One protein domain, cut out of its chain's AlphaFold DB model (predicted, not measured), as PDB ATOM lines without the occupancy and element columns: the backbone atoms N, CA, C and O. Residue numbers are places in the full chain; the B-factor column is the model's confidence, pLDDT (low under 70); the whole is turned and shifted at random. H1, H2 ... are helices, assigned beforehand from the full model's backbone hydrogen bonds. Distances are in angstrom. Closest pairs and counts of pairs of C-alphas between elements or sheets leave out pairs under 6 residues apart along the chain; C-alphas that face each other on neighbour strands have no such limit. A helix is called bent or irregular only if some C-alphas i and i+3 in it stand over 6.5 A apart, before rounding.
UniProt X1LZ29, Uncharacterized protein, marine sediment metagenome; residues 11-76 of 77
ATOM      1  N   SER A  11      49.296  -7.924  22.801       88.50
ATOM      2  CA  SER A  11      49.445  -6.569  22.256       88.50
ATOM      3  C   SER A  11      49.415  -5.479  23.329       88.50
ATOM      4  O   SER A  11      50.145  -4.502  23.212       88.50
ATOM      5  N   ARG A  12      48.628  -5.648  24.400       90.06
ATOM      6  CA  ARG A  12      48.573  -4.694  25.520       90.06
ATOM      7  C   ARG A  12      49.846  -4.715  26.346       90.06
ATOM      8  O   ARG A  12      50.337  -3.661  26.734       90.06
ATOM      9  N   VAL A  13      50.396  -5.906  26.576       89.19
ATOM     10  CA  VAL A  13      51.699  -6.053  27.233       89.19
ATOM     11  C   VAL A  13      52.771  -5.374  26.378       89.19
ATOM     12  O   VAL A  13      53.511  -4.533  26.879       89.19
ATOM     13  N   ASP A  14      52.805  -5.648  25.074       88.38
ATOM     14  CA  ASP A  14      53.768  -5.044  24.147       88.38
ATOM     15  C   ASP A  14      53.660  -3.510  24.083       88.38
ATOM     16  O   ASP A  14      54.686  -2.822  24.112       88.38
ATOM     17  N   GLU A  15      52.440  -2.969  24.082       91.50
ATOM     18  CA  GLU A  15      52.167  -1.528  24.152       91.50
ATOM     19  C   GLU A  15      52.726  -0.915  25.446       91.50
ATOM     20  O   GLU A  15      53.361   0.140  25.411       91.50
ATOM     21  N   TYR A  16      52.547  -1.591  26.585       92.81
ATOM     22  CA  TYR A  16      53.021  -1.114  27.886       92.81
ATOM     23  C   TYR A  16      54.552  -1.070  27.961       92.81
ATOM     24  O   TYR A  16      55.130  -0.065  28.369       92.81
ATOM     25  N   PHE A  17      55.225  -2.124  27.490       91.69
ATOM     26  CA  PHE A  17      56.689  -2.148  27.401       91.69
ATOM     27  C   PHE A  17      57.224  -1.058  26.462       91.69
ATOM     28  O   PHE A  17      58.222  -0.414  26.777       91.69
ATOM     29  N   SER A  18      56.529  -0.805  25.348       90.31
ATOM     30  CA  SER A  18      56.892   0.254  24.398       90.31
ATOM     31  C   SER A  18      56.759   1.646  25.019       90.31
ATOM     32  O   SER A  18      57.660   2.465  24.869       90.31
ATOM     33  N   LYS A  19      55.682   1.894  25.776       93.75
ATOM     34  CA  LYS A  19      55.472   3.145  26.525       93.75
ATOM     35  C   LYS A  19      56.558   3.401  27.570       93.75
ATOM     36  O   LYS A  19      56.941   4.546  27.771       93.75
ATOM     37  N   LEU A  20      57.071   2.346  28.198       93.44
ATOM     38  CA  LEU A  20      58.178   2.429  29.155       93.44
ATOM     39  C   LEU A  20      59.563   2.493  28.487       93.44
ATOM     40  O   LEU A  20      60.569   2.589  29.183       93.44
ATOM     41  N   GLY A  21      59.644   2.404  27.154       93.06
ATOM     42  CA  GLY A  21      60.914   2.372  26.421       93.06
ATOM     43  C   GLY A  21      61.719   1.079  26.607       93.06
ATOM     44  O   GLY A  21      62.886   1.019  26.223       93.06
ATOM     45  N   ILE A  22      61.117   0.028  27.171       92.31
ATOM     46  CA  ILE A  22      61.803  -1.225  27.499       92.31
ATOM     47  C   ILE A  22      61.711  -2.187  26.310       92.31
ATOM     48  O   ILE A  22      60.632  -2.641  25.919       92.31
ATOM     49  N   ARG A  23      62.871  -2.559  25.761       88.25
ATOM     50  CA  ARG A  23      62.980  -3.579  24.709       88.25
ATOM     51  C   ARG A  23      63.149  -4.964  25.327       88.25
ATOM     52  O   ARG A  23      63.867  -5.135  26.306       88.25
ATOM     53  N   ARG A  24      62.500  -5.961  24.728       88.19
ATOM     54  CA  ARG A  24      62.610  -7.376  25.107       88.19
ATOM     55  C   ARG A  24      63.120  -8.179  23.920       88.19
ATOM     56  O   ARG A  24      62.635  -7.979  22.801       88.19
ATOM     57  N   ALA A  25      64.059  -9.079  24.182       88.56
ATOM     58  CA  ALA A  25      64.530 -10.047  23.202       88.56
ATOM     59  C   ALA A  25      63.377 -10.974  22.770       88.56
ATOM     60  O   ALA A  25      62.417 -11.174  23.518       88.56
ATOM     61  N   GLY A  26      63.412 -11.450  21.522       84.94
ATOM     62  CA  GLY A  26      62.288 -12.168  20.909       84.94
ATOM     63  C   GLY A  26      61.936 -13.476  21.619       84.94
ATOM     64  O   GLY A  26      60.757 -13.789  21.761       84.94
ATOM     65  N   ASP A  27      62.954 -14.173  22.109       86.00
ATOM     66  CA  ASP A  27      62.892 -15.375  22.940       86.00
ATOM     67  C   ASP A  27      62.262 -15.112  24.319       86.00
ATOM     68  O   ASP A  27      61.433 -15.891  24.778       86.00
ATOM     69  N   VAL A  28      62.558 -13.965  24.936       88.31
ATOM     70  CA  VAL A  28      62.068 -13.605  26.280       88.31
ATOM     71  C   VAL A  28      60.622 -13.086  26.274       88.31
ATOM     72  O   VAL A  28      59.951 -13.073  27.310       88.31
ATOM     73  N   LYS A  29      60.093 -12.646  25.123       87.06
ATOM     74  CA  LYS A  29      58.740 -12.060  25.042       87.06
ATOM     75  C   LYS A  29      57.662 -12.998  25.575       87.06
ATOM     76  O   LYS A  29      56.799 -12.552  26.330       87.06
ATOM     77  N   ASP A  30      57.709 -14.266  25.182       87.94
ATOM     78  CA  ASP A  30      56.684 -15.237  25.561       87.94
ATOM     79  C   ASP A  30      56.818 -15.659  27.034       87.94
ATOM     80  O   ASP A  30      55.802 -15.798  27.717       87.94
ATOM     81  N   ASP A  31      58.042 -15.747  27.561       89.94
ATOM     82  CA  ASP A  31      58.291 -16.036  28.979       89.94
ATOM     83  C   ASP A  31      57.805 -14.912  29.896       89.94
ATOM     84  O   ASP A  31      57.171 -15.174  30.920       89.94
ATOM     85  N   VAL A  32      58.016 -13.655  29.499       90.56
ATOM     86  CA  VAL A  32      57.491 -12.491  30.228       90.56
ATOM     87  C   VAL A  32      55.968 -12.523  30.268       90.56
ATOM     88  O   VAL A  32      55.379 -12.310  31.325       90.56
ATOM     89  N   ILE A  33      55.316 -12.819  29.140       89.81
ATOM     90  CA  ILE A  33      53.852 -12.902  29.092       89.81
ATOM     91  C   ILE A  33      53.363 -14.038  29.988       89.81
ATOM     92  O   ILE A  33      52.441 -13.830  30.767       89.81
ATOM     93  N   LYS A  34      53.998 -15.211  29.927       90.88
ATOM     94  CA  LYS A  34      53.660 -16.359  30.775       90.88
ATOM     95  C   LYS A  34      53.811 -16.043  32.260       90.88
ATOM     96  O   LYS A  34      52.959 -16.434  33.055       90.88
ATOM     97  N   TRP A  35      54.883 -15.355  32.644       91.75
ATOM     98  CA  TRP A  35      55.098 -14.948  34.028       91.75
ATOM     99  C   TRP A  35      54.032 -13.948  34.487       91.75
ATOM    100  O   TRP A  35      53.405 -14.169  35.521       91.75
ATOM    101  N   LEU A  36      53.759 -12.911  33.690       91.50
ATOM    102  CA  LEU A  36      52.726 -11.919  33.996       91.50
ATOM    103  C   LEU A  36      51.328 -12.546  34.093       91.50
ATOM    104  O   LEU A  36      50.582 -12.230  35.013       91.50
ATOM    105  N   ASP A  37      50.984 -13.458  33.183       91.19
ATOM    106  CA  ASP A  37      49.683 -14.138  33.148       91.19
ATOM    107  C   ASP A  37      49.448 -14.945  34.437       91.19
ATOM    108  O   ASP A  37      48.365 -14.877  35.011       91.19
ATOM    109  N   LYS A  38      50.487 -15.613  34.964       91.19
ATOM    110  CA  LYS A  38      50.429 -16.313  36.260       91.19
ATOM    111  C   LYS A  38      50.261 -15.371  37.453       91.19
ATOM    112  O   LYS A  38      49.524 -15.693  38.381       91.19
ATOM    113  N   GLN A  39      50.953 -14.231  37.457       91.88
ATOM    114  CA  GLN A  39      50.813 -13.244  38.537       91.88
ATOM    115  C   GLN A  39      49.402 -12.647  38.553       91.88
ATOM    116  O   GLN A  39      48.795 -12.488  39.610       91.88
ATOM    117  N   VAL A  40      48.854 -12.364  37.369       91.38
ATOM    118  CA  VAL A  40      47.479 -11.881  37.221       91.38
ATOM    119  C   VAL A  40      46.475 -12.938  37.671       91.38
ATOM    120  O   VAL A  40      45.560 -12.597  38.411       91.38
ATOM    121  N   GLU A  41      46.660 -14.207  37.302       91.25
ATOM    122  CA  GLU A  41      45.812 -15.313  37.769       91.25
ATOM    123  C   GLU A  41      45.764 -15.390  39.305       91.25
ATOM    124  O   GLU A  41      44.680 -15.429  39.889       91.25
ATOM    125  N   ALA A  42      46.924 -15.328  39.970       88.44
ATOM    126  CA  ALA A  42      47.009 -15.351  41.430       88.44
ATOM    127  C   ALA A  42      46.306 -14.143  42.079       88.44
ATOM    128  O   ALA A  42      45.526 -14.308  43.017       88.44
ATOM    129  N   ASN A  43      46.531 -12.939  41.549       88.38
ATOM    130  CA  ASN A  43      45.913 -11.718  42.070       88.38
ATOM    131  C   ASN A  43      44.395 -11.690  41.840       88.38
ATOM    132  O   ASN A  43      43.644 -11.281  42.724       88.38
ATOM    133  N   ILE A  44      43.920 -12.155  40.679       87.12
ATOM    134  CA  ILE A  44      42.484 -12.279  40.395       87.12
ATOM    135  C   ILE A  44      41.835 -13.222  41.407       87.12
ATOM    136  O   ILE A  44      40.780 -12.890  41.947       87.12
ATOM    137  N   GLN A  45      42.462 -14.364  41.698       85.25
ATOM    138  CA  GLN A  45      41.923 -15.318  42.661       85.25
ATOM    139  C   GLN A  45      41.796 -14.701  44.060       85.25
ATOM    140  O   GLN A  45      40.741 -14.824  44.679       85.25
ATOM    141  N   GLN A  46      42.809 -13.956  44.511       84.94
ATOM    142  CA  GLN A  46      42.760 -13.238  45.788       84.94
ATOM    143  C   GLN A  46      41.614 -12.220  45.838       84.94
ATOM    144  O   GLN A  46      40.874 -12.172  46.817       84.94
ATOM    145  N   ILE A  47      41.420 -11.440  44.769       82.56
ATOM    146  CA  ILE A  47      40.317 -10.472  44.686       82.56
ATOM    147  C   ILE A  47      38.965 -11.196  44.723       82.56
ATOM    148  O   ILE A  47      38.074 -10.801  45.473       82.56
ATOM    149  N   ILE A  48      38.806 -12.280  43.958       83.12
ATOM    150  CA  ILE A  48      37.572 -13.081  43.931       83.12
ATOM    151  C   ILE A  48      37.281 -13.717  45.295       83.12
ATOM    152  O   ILE A  48      36.116 -13.882  45.661       83.12
ATOM    153  N   ASP A  49      38.312 -14.073  46.057       81.19
ATOM    154  CA  ASP A  49      38.150 -14.635  47.394       81.19
ATOM    155  C   ASP A  49      37.621 -13.619  48.409       81.19
ATOM    156  O   ASP A  49      36.880 -14.009  49.313       81.19
ATOM    157  N   ILE A  50      37.920 -12.333  48.211       80.62
ATOM    158  CA  ILE A  50      37.394 -11.228  49.022       80.62
ATOM    159  C   ILE A  50      35.929 -10.915  48.665       80.62
ATOM    160  O   ILE A  50      35.156 -10.497  49.530       80.62
ATOM    161  N   LEU A  51      35.517 -11.124  47.408       78.31
ATOM    162  CA  LEU A  51      34.148 -10.834  46.976       78.31
ATOM    163  C   LEU A  51      33.125 -11.672  47.766       78.31
ATOM    164  O   LEU A  51      33.328 -12.872  47.979       78.31
ATOM    165  N   PRO A  52      31.975 -11.097  48.168       71.12
ATOM    166  CA  PRO A  52      30.973 -11.828  48.929       71.12
ATOM    167  C   PRO A  52      30.308 -12.899  48.057       71.12
ATOM    168  O   PRO A  52      29.346 -12.659  47.332       71.12
ATOM    169  N   LYS A  53      30.808 -14.135  48.168       67.75
ATOM    170  CA  LYS A  53      30.333 -15.306  47.404       67.75
ATOM    171  C   LYS A  53      28.886 -15.701  47.739       67.75
ATOM    172  O   LYS A  53      28.246 -16.426  46.975       67.75
ATOM    173  N   LYS A  54      28.381 -15.274  48.903       61.19
ATOM    174  CA  LYS A  54      27.001 -15.474  49.373       61.19
ATOM    175  C   LYS A  54      26.579 -14.286  50.241       61.19
ATOM    176  O   LYS A  54      26.971 -14.229  51.405       61.19
ATOM    177  N   SER A  55      25.751 -13.380  49.723       62.66
ATOM    178  CA  SER A  55      25.145 -12.335  50.559       62.66
ATOM    179  C   SER A  55      23.901 -12.883  51.268       62.66
ATOM    180  O   SER A  55      23.047 -13.549  50.663       62.66
ATOM    181  N   LYS A  56      23.814 -12.665  52.589       57.03
ATOM    182  CA  LYS A  56      22.563 -12.863  53.336       57.03
ATOM    183  C   LYS A  56      21.596 -11.784  52.852       57.03
ATOM    184  O   LYS A  56      21.998 -10.635  52.682       57.03
ATOM    185  N   GLY A  57      20.353 -12.150  52.562       57.12
ATOM    186  CA  GLY A  57      19.362 -11.136  52.235       57.12
ATOM    187  C   GLY A  57      19.152 -10.177  53.411       57.12
ATOM    188  O   GLY A  57      19.471 -10.514  54.554       57.12
ATOM    189  N   LYS A  58      18.726  -8.948  53.104       60.03
ATOM    190  CA  LYS A  58      18.712  -7.833  54.065       60.03
ATOM    191  C   LYS A  58      17.712  -8.083  55.208       60.03
ATOM    192  O   LYS A  58      17.897  -7.520  56.282       60.03
ATOM    193  N   SER A  59      16.727  -8.965  55.011       58.06
ATOM    194  CA  SER A  59      15.663  -9.273  55.972       58.06
ATOM    195  C   SER A  59      15.567 -10.762  56.325       58.06
ATOM    196  O   SER A  59      15.964 -11.654  55.568       58.06
ATOM    197  N   LYS A  60      14.993 -11.055  57.499       46.50
ATOM    198  CA  LYS A  60      14.706 -12.422  57.957       46.50
ATOM    199  C   LYS A  60      13.637 -13.045  57.041       46.50
ATOM    200  O   LYS A  60      12.475 -12.676  57.132       46.50
ATOM    201  N   GLY A  61      14.048 -13.958  56.157       63.88
ATOM    202  CA  GLY A  61      13.186 -14.591  55.144       63.88
ATOM    203  C   GLY A  61      13.709 -14.471  53.707       63.88
ATOM    204  O   GLY A  61      13.256 -15.204  52.832       63.88
ATOM    205  N   ASP A  62      14.700 -13.610  53.463       59.59
ATOM    206  CA  ASP A  62      15.249 -13.419  52.121       59.59
ATOM    207  C   ASP A  62      16.158 -14.579  51.669       59.59
ATOM    208  O   ASP A  62      17.000 -15.094  52.417       59.59
ATOM    209  N   LEU A  63      16.052 -14.934  50.385       62.03
ATOM    210  CA  LEU A  63      16.900 -15.929  49.730       62.03
ATOM    211  C   LEU A  63      18.368 -15.476  49.691       62.03
ATOM    212  O   LEU A  63      18.692 -14.350  49.308       62.03
ATOM    213  N   LYS A  64      19.283 -16.390  50.038       67.81
ATOM    214  CA  LYS A  64      20.728 -16.177  49.861       67.81
ATOM    215  C   LYS A  64      21.029 -15.993  48.375       67.81
ATOM    216  O   LYS A  64      20.665 -16.843  47.562       67.81
ATOM    217  N   ARG A  65      21.736 -14.918  48.026       73.06
ATOM    218  CA  ARG A  65      22.090 -14.601  46.635       73.06
ATOM    219  C   ARG A  65      23.518 -15.060  46.337       73.06
ATOM    220  O   ARG A  65      24.408 -14.893  47.166       73.06
ATOM    221  N   LYS A  66      23.718 -15.663  45.159       76.94
ATOM    222  CA  LYS A  66      25.042 -16.025  44.601       76.94
ATOM    223  C   LYS A  66      25.598 -14.948  43.653       76.94
ATOM    224  O   LYS A  66      26.704 -15.092  43.150       76.94
ATOM    225  N   THR A  67      24.812 -13.908  43.384       79.44
ATOM    226  CA  THR A  67      25.145 -12.811  42.471       79.44
ATOM    227  C   THR A  67      25.704 -11.634  43.260       79.44
ATOM    228  O   THR A  67      25.072 -11.210  44.225       79.44
ATOM    229  N   ILE A  68      26.840 -11.092  42.818       78.31
ATOM    230  CA  ILE A  68      27.459  -9.889  43.390       78.31
ATOM    231  C   ILE A  68      26.689  -8.659  42.902       78.31
ATOM    232  O   ILE A  68      26.489  -8.480  41.699       78.31
ATOM    233  N   MET A  69      26.239  -7.817  43.828       80.19
ATOM    234  CA  MET A  69      25.511  -6.581  43.540       80.19
ATOM    235  C   MET A  69      26.385  -5.345  43.764       80.19
ATOM    236  O   MET A  69      27.404  -5.388  44.444       80.19
ATOM    237  N   LYS A  70      25.970  -4.191  43.224       80.31
ATOM    238  CA  LYS A  70      26.694  -2.922  43.437       80.31
ATOM    239  C   LYS A  70      26.838  -2.560  44.920       80.31
ATOM    240  O   LYS A  70      27.856  -1.996  45.302       80.31
ATOM    241  N   ASP A  71      25.844  -2.887  45.742       77.44
ATOM    242  CA  ASP A  71      25.893  -2.660  47.193       77.44
ATOM    243  C   ASP A  71      27.004  -3.474  47.872       77.44
ATOM    244  O   ASP A  71      27.632  -2.979  48.801       77.44
ATOM    245  N   ASP A  72      27.283  -4.683  47.379       73.44
ATOM    246  CA  ASP A  72      28.364  -5.531  47.886       73.44
ATOM    247  C   ASP A  72      29.743  -4.911  47.592       73.44
ATOM    248  O   ASP A  72      30.665  -5.009  48.397       73.44
ATOM    249  N   MET A  73      29.871  -4.206  46.462       75.62
ATOM    250  CA  MET A  73      31.104  -3.504  46.082       75.62
ATOM    251  C   MET A  73      31.363  -2.257  46.935       75.62
ATOM    252  O   MET A  73      32.518  -1.910  47.151       75.62
ATOM    253  N   LYS A  74      30.316  -1.599  47.458       73.50
ATOM    254  CA  LYS A  74      30.464  -0.434  48.352       73.50
ATOM    255  C   LYS A  74      31.072  -0.783  49.711       73.50
ATOM    256  O   LYS A  74      31.523   0.117  50.396       73.50
ATOM    257  N   GLN A  75      31.040  -2.051  50.123       63.81
ATOM    258  CA  GLN A  75      31.691  -2.495  51.362       63.81
ATOM    259  C   GLN A  75      33.190  -2.776  51.181       63.81
ATOM    260  O   GLN A  75      33.890  -2.959  52.172       63.81
ATOM    261  N   LEU A  76      33.664  -2.849  49.933       65.94
ATOM    262  CA  LEU A  76      35.051  -3.167  49.580       65.94
ATOM    263  C   LEU A  76      35.863  -1.939  49.132       65.94
ATOM    264  O   LEU A  76      37.078  -2.057  48.990       65.94
TER     265      LEU A  76
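Overview. This is residues 11 to 76 of the 77 residues of an uncharacterized protein of marine sediment metagenome (UniProt X1LZ29). One long helix, H2, makes the shaft of a drawn-out rod; the short helix H1 folds back beside its first part at about a right angle, and beyond its last residue the chain makes a long loop, residues 51 to 69, that runs outward, turns round and comes back to the very short helix H3. H1 and H3 belong to opposite ends of H2 and are apart from each other, and between them the stretch from residue 37 to residue 49 of H2 stands free. The printed part has 66 residues with three named helices, in the order H1, H2, H3, and no named strand, and its class is all helix. The whole is extended, with a radius of gyration of the C-alphas of 19.6 A, and the C-alphas span 61 by 20 by 15 A.

Arrangement. The printed part begins with H1, residues 11 to 19. A short link of 8 residues leads from it to H2, residues 28 to 50. H1 and H2 are close but not clearly touching, with 1 pair of C-alphas within 8 A. The closest C-alphas of the two are those of Val 13 and Ile 33, 7.4 A apart. Their lines are about perpendicular, at 73 degrees, and their centres are 16.2 A apart. Residues 15 to 21, of which 15 to 19 belong to H1, stand free: none of their C-alphas has another, 8 or more residues away along the chain, within 10 A. The same holds for residues 37 to 49, which belong to H2. After H2 a long link of 19 residues leads to H3, residues 70 to 73. H2 and H3 are apart, with no C-alpha of the one within 8 A of the other, and H1 and H3 are apart too. In H1 and H2 every O i to N i+4 pair is within hydrogen-bond range, while H3, with four residues, is too short for such a pair and has its 1 pair of O i and N i+3 within range.

Along the chain. H1 begins at Ser 11, whose C-alpha is at (49.445, -6.569, 22.256), and ends at Lys 19, 12.2 A away from first to last C-alpha. H2, the longest helix with 23 residues, begins at Val 28, whose C-alpha is at (62.068, -13.605, 26.280), and ends at Ile 50, with its C-alpha at (37.394, -11.228, 49.022). From first to last C-alpha it measures 33.6 A, and it is not bent. The C-alphas of residues 51 to 69, a stretch with no named element, lie 11 to 33 A from the mean of the C-alphas. H3 goes from Lys 70 to Met 73, whose C-alpha is at (31.104, -3.504, 46.082). The printed part ends at Leu 76.

Size, cuts and confidence. The two C-alphas farthest apart are those of Ala 25, in the link before H2, and Lys 60, in the link after it, at 60.8 A. The first and last printed C-alphas, those of Ser 11 and Leu 76, are 31.1 A apart. The outline is a rod. The printed part has no cut. The link from H1 to H2 is short, and the link from H2 to H3 is long. The mean pLDDT of the printed part is 80.7; H1 has a mean of 91, H2 of 88 and H3 of 77. The model's confidence is low, under 70, at 14 residues, namely 53 to 64, in the long link, and 75 to 76.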